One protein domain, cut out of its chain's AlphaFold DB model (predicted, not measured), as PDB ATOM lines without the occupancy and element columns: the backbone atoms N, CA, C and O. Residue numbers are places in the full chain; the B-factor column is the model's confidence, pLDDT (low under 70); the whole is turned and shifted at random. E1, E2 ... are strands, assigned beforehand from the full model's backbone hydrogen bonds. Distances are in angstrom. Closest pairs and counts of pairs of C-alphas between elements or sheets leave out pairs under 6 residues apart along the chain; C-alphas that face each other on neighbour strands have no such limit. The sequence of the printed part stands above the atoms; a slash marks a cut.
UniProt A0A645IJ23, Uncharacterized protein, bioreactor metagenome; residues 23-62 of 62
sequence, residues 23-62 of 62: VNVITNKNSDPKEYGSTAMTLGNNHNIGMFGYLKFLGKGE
ATOM      1  N   VAL A  23     207.153 191.080 192.995       94.44
ATOM      2  CA  VAL A  23     205.963 190.251 192.798       94.44
ATOM      3  C   VAL A  23     205.543 189.568 194.086       94.44
ATOM      4  O   VAL A  23     206.364 189.103 194.883       94.44
ATOM      5  N   ASN A  24     204.232 189.454 194.256       93.75
ATOM      6  CA  ASN A  24     203.653 188.530 195.202       93.75
ATOM      7  C   ASN A  24     202.336 187.964 194.660       93.75
ATOM      8  O   ASN A  24     201.437 188.724 194.307       93.75
ATOM      9  N   VAL A  25     202.220 186.638 194.604       92.88
ATOM     10  CA  VAL A  25     200.985 185.943 194.224       92.88
ATOM     11  C   VAL A  25     200.354 185.371 195.484       92.88
ATOM     12  O   VAL A  25     201.026 184.705 196.271       92.88
ATOM     13  N   ILE A  26     199.067 185.655 195.677       92.19
ATOM     14  CA  ILE A  26     198.322 185.344 196.898       92.19
ATOM     15  C   ILE A  26     197.193 184.377 196.551       92.19
ATOM     16  O   ILE A  26     196.420 184.626 195.626       92.19
ATOM     17  N   THR A  27     197.058 183.316 197.339       91.12
ATOM     18  CA  THR A  27     195.951 182.363 197.242       91.12
ATOM     19  C   THR A  27     195.159 182.397 198.538       91.12
ATOM     20  O   THR A  27     195.701 182.116 199.604       91.12
ATOM     21  N   ASN A  28     193.867 182.708 198.444       90.12
ATOM     22  CA  ASN A  28     192.973 182.769 199.595       90.12
ATOM     23  C   ASN A  28     191.954 181.634 199.517       90.12
ATOM     24  O   ASN A  28     191.194 181.538 198.551       90.12
ATOM     25  N   LYS A  29     191.892 180.810 200.559       91.25
ATOM     26  CA  LYS A  29     190.796 179.876 200.797       91.25
ATOM     27  C   LYS A  29     189.887 180.495 201.851       91.25
ATOM     28  O   LYS A  29     190.230 180.561 203.028       91.25
ATOM     29  N   ASN A  30     188.727 180.970 201.410       88.56
ATOM     30  CA  ASN A  30     187.757 181.633 202.285       88.56
ATOM     31  C   ASN A  30     186.797 180.653 202.986       88.56
ATOM     32  O   ASN A  30     186.078 181.064 203.898       88.56
ATOM     33  N   SER A  31     186.771 179.385 202.560       92.88
ATOM     34  CA  SER A  31     186.039 178.301 203.225       92.88
ATOM     35  C   SER A  31     186.796 177.786 204.448       92.88
ATOM     36  O   SER A  31     188.001 177.977 204.547       92.88
ATOM     37  N   ASP A  32     186.094 177.140 205.381       91.88
ATOM     38  CA  ASP A  32     186.695 176.578 206.594       91.88
ATOM     39  C   ASP A  32     187.470 175.268 206.294       91.88
ATOM     40  O   ASP A  32     186.950 174.421 205.560       91.88
ATOM     41  N   PRO A  33     188.702 175.072 206.811       90.19
ATOM     42  CA  PRO A  33     189.534 176.064 207.492       90.19
ATOM     43  C   PRO A  33     190.040 177.139 206.528       90.19
ATOM     44  O   PRO A  33     190.512 176.826 205.429       90.19
ATOM     45  N   LYS A  34     189.949 178.403 206.968       92.38
ATOM     46  CA  LYS A  34     190.464 179.548 206.209       92.38
ATOM     47  C   LYS A  34     191.978 179.450 206.094       92.38
ATOM     48  O   LYS A  34     192.664 179.313 207.104       92.38
ATOM     49  N   GLU A  35     192.492 179.593 204.881       90.06
ATOM     50  CA  GLU A  35     193.927 179.515 204.603       90.06
ATOM     51  C   GLU A  35     194.359 180.657 203.683       90.06
ATOM     52  O   GLU A  35     193.631 181.069 202.777       90.06
ATOM     53  N   TYR A  36     195.575 181.141 203.917       88.94
ATOM     54  CA  TYR A  36     196.217 182.183 203.127       88.94
ATOM     55  C   TYR A  36     197.600 181.681 202.723       88.94
ATOM     56  O   TYR A  36     198.432 181.382 203.578       88.94
ATOM     57  N   GLY A  37     197.829 181.567 201.419       89.00
ATOM     58  CA  GLY A  37     199.112 181.207 200.827       89.00
ATOM     59  C   GLY A  37     199.686 182.380 200.046       89.00
ATOM     60  O   GLY A  37     198.944 183.193 199.497       89.00
ATOM     61  N   SER A  38     201.009 182.474 199.990       92.06
ATOM     62  CA  SER A  38     201.695 183.554 199.288       92.06
ATOM     63  C   SER A  38     203.048 183.069 198.777       92.06
ATOM     64  O   SER A  38     203.690 182.240 199.421       92.06
ATOM     65  N   THR A  39     203.488 183.567 197.620       90.88
ATOM     66  CA  THR A  39     204.820 183.245 197.073       90.88
ATOM     67  C   THR A  39     205.957 183.914 197.845       90.88
ATOM     68  O   THR A  39     207.098 183.478 197.738       90.88
ATOM     69  N   ALA A  40     205.658 184.968 198.609       90.00
ATOM     70  CA  ALA A  40     206.606 185.679 199.455       90.00
ATOM     71  C   ALA A  40     206.095 185.757 200.904       90.00
ATOM     72  O   ALA A  40     204.894 185.725 201.163       90.00
ATOM     73  N   MET A  41     207.006 185.849 201.876       85.44
ATOM     74  CA  MET A  41     206.635 185.939 203.290       85.44
ATOM     75  C   MET A  41     206.208 187.368 203.635       85.44
ATOM     76  O   MET A  41     207.046 188.242 203.806       85.44
ATOM     77  N   THR A  42     204.904 187.596 203.784       79.31
ATOM     78  CA  THR A  42     204.329 188.939 203.993       79.31
ATOM     79  C   THR A  42     203.924 189.252 205.436       79.31
ATOM     80  O   THR A  42     203.336 190.301 205.695       79.31
ATOM     81  N   LEU A  43     204.203 188.347 206.384       80.62
ATOM     82  CA  LEU A  43     203.841 188.463 207.810       80.62
ATOM     83  C   LEU A  43     202.372 188.881 208.044       80.62
ATOM     84  O   LEU A  43     202.065 189.657 208.945       80.62
ATOM     85  N   GLY A  44     201.456 188.385 207.207       77.44
ATOM     86  CA  GLY A  44     200.025 188.694 207.289       77.44
ATOM     87  C   GLY A  44     199.607 190.019 206.638       77.44
ATOM     88  O   GLY A  44     198.415 190.313 206.594       77.44
ATOM     89  N   ASN A  45     200.541 190.796 206.081       83.38
ATOM     90  CA  ASN A  45     200.249 192.003 205.310       83.38
ATOM     91  C   ASN A  45     200.672 191.855 203.843       83.38
ATOM     92  O   ASN A  45     201.757 192.267 203.431       83.38
ATOM     93  N   ASN A  46     199.753 191.351 203.026       86.44
ATOM     94  CA  ASN A  46     199.970 191.148 201.596       86.44
ATOM     95  C   ASN A  46     200.154 192.436 200.769       86.44
ATOM     96  O   ASN A  46     200.509 192.345 199.599       86.44
ATOM     97  N   HIS A  47     199.946 193.618 201.359       87.44
ATOM     98  CA  HIS A  47     200.164 194.914 200.708       87.44
ATOM     99  C   HIS A  47     201.525 195.533 201.061       87.44
ATOM    100  O   HIS A  47     201.833 196.644 200.629       87.44
ATOM    101  N   ASN A  48     202.356 194.843 201.851       89.25
ATOM    102  CA  ASN A  48     203.697 195.310 202.172       89.25
ATOM    103  C   ASN A  48     204.664 195.034 201.011       89.25
ATOM    104  O   ASN A  48     205.271 193.967 200.937       89.25
ATOM    105  N   ILE A  49     204.827 196.023 200.128       89.81
ATOM    106  CA  ILE A  49     205.710 195.951 198.951       89.81
ATOM    107  C   ILE A  49     207.152 195.584 199.339       89.81
ATOM    108  O   ILE A  49     207.820 194.864 198.601       89.81
ATOM    109  N   GLY A  50     207.626 196.005 200.519       89.88
ATOM    110  CA  GLY A  50     208.975 195.688 201.003       89.88
ATOM    111  C   GLY A  50     209.215 194.200 201.293       89.88
ATOM    112  O   GLY A  50     210.354 193.801 201.505       89.88
ATOM    113  N   MET A  51     208.158 193.385 201.303       91.75
ATOM    114  CA  MET A  51     208.216 191.936 201.518       91.75
ATOM    115  C   MET A  51     207.932 191.131 200.247       91.75
ATOM    116  O   MET A  51     207.794 189.911 200.309       91.75
ATOM    117  N   PHE A  52     207.807 191.790 199.095       95.06
ATOM    118  CA  PHE A  52     207.576 191.094 197.836       95.06
ATOM    119  C   PHE A  52     208.849 190.374 197.390       95.06
ATOM    120  O   PHE A  52     209.968 190.805 197.670       95.06
ATOM    121  N   GLY A  53     208.665 189.258 196.690       94.00
ATOM    122  CA  GLY A  53     209.761 188.559 196.037       94.00
ATOM    123  C   GLY A  53     210.180 189.263 194.747       94.00
ATOM    124  O   GLY A  53     209.580 190.254 194.331       94.00
ATOM    125  N   TYR A  54     211.187 188.703 194.081       95.12
ATOM    126  CA  TYR A  54     211.665 189.187 192.789       95.12
ATOM    127  C   TYR A  54     211.197 188.279 191.651       95.12
ATOM    128  O   TYR A  54     211.396 187.067 191.692       95.12
ATOM    129  N   LEU A  55     210.631 188.881 190.606       95.25
ATOM    130  CA  LEU A  55     210.386 188.257 189.309       95.25
ATOM    131  C   LEU A  55     211.441 188.758 188.325       95.25
ATOM    132  O   LEU A  55     211.436 189.933 187.967       95.25
ATOM    133  N   LYS A  56     212.338 187.872 187.891       95.62
ATOM    134  CA  LYS A  56     213.382 188.172 186.906       95.62
ATOM    135  C   LYS A  56     212.901 187.747 185.519       95.62
ATOM    136  O   LYS A  56     212.644 186.565 185.303       95.62
ATOM    137  N   PHE A  57     212.811 188.682 184.579       94.38
ATOM    138  CA  PHE A  57     212.562 188.355 183.173       94.38
ATOM    139  C   PHE A  57     213.868 187.851 182.562       94.38
ATOM    140  O   PHE A  57     214.849 188.584 182.549       94.38
ATOM    141  N   LEU A  58     213.935 186.599 182.115       93.19
ATOM    142  CA  LEU A  58     215.171 186.025 181.567       93.19
ATOM    143  C   LEU A  58     215.300 186.275 180.060       93.19
ATOM    144  O   LEU A  58     214.315 186.544 179.368       93.19
ATOM    145  N   GLY A  59     216.533 186.195 179.553       90.81
ATOM    146  CA  GLY A  59     216.804 186.180 178.120       90.81
ATOM    147  C   GLY A  59     216.237 184.918 177.465       90.81
ATOM    148  O   GLY A  59     216.154 183.855 178.078       90.81
ATOM    149  N   LYS A  60     215.819 185.015 176.201       82.75
ATOM    150  CA  LYS A  60     215.302 183.854 175.470       82.75
ATOM    151  C   LYS A  60     216.430 182.840 175.241       82.75
ATOM    152  O   LYS A  60     217.301 183.094 174.415       82.75
ATOM    153  N   GLY A  61     216.343 181.678 175.889       77.50
ATOM    154  CA  GLY A  61     217.281 180.565 175.691       77.50
ATOM    155  C   GLY A  61     218.422 180.481 176.706       77.50
ATOM    156  O   GLY A  61     219.363 179.731 176.457       77.50
ATOM    157  N   GLU A  62     218.332 181.222 177.813       55.44
ATOM    158  CA  GLU A  62     219.137 180.997 179.024       55.44
ATOM    159  C   GLU A  62     218.371 180.207 180.087       55.44
ATOM    160  O   GLU A  62     217.125 180.351 180.148       55.44
TER     161      GLU A  62
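What this domain is: This is residues 23 to 62 of the 62 residues of an uncharacterized protein of bioreactor metagenome (UniProt A0A645IJ23). With little regular structure, the printed part is a long shape: the hairpin of E1 and E2 reaches toward one end, residues 39 to 52 loop in between, and E3 leads to residues 57 to 62, which stick out at the other end. The 40 residues hold three named strands, E1, E2, E3 in order, and no named helix; the class is all strand, with 12 residues in named elements. E1 and E2 form an antiparallel sheet. The whole is only just extended, close to loose, with a radius of gyration of the C-alphas of 13.6 A and spans of 44 by 22 by 11 A.

Where its parts are: E1, residues 26 to 29, begins at C-alpha 26 (198.322, 185.344, 196.898) and measures 10.1 A. E2, residues 35 to 38, measures 10.2 A. E3, residues 53 to 56, measures 9.8 A and ends at C-alpha 56 (213.382, 188.172, 186.906).

How they stand to each other: E1 and E2 are a hairpin at 169 degrees, with N 27 and O 37 within hydrogen-bond range at 2.9 A. E3 pairs with no named strand and is apart from both.

The domain as a whole: The C-alphas farthest apart, of Asp 32 and Gly 61, are 43.7 A apart. The printed part has no cut. The link E2 to E3 is long, 14 residues. Only residue 62 is under pLDDT 70.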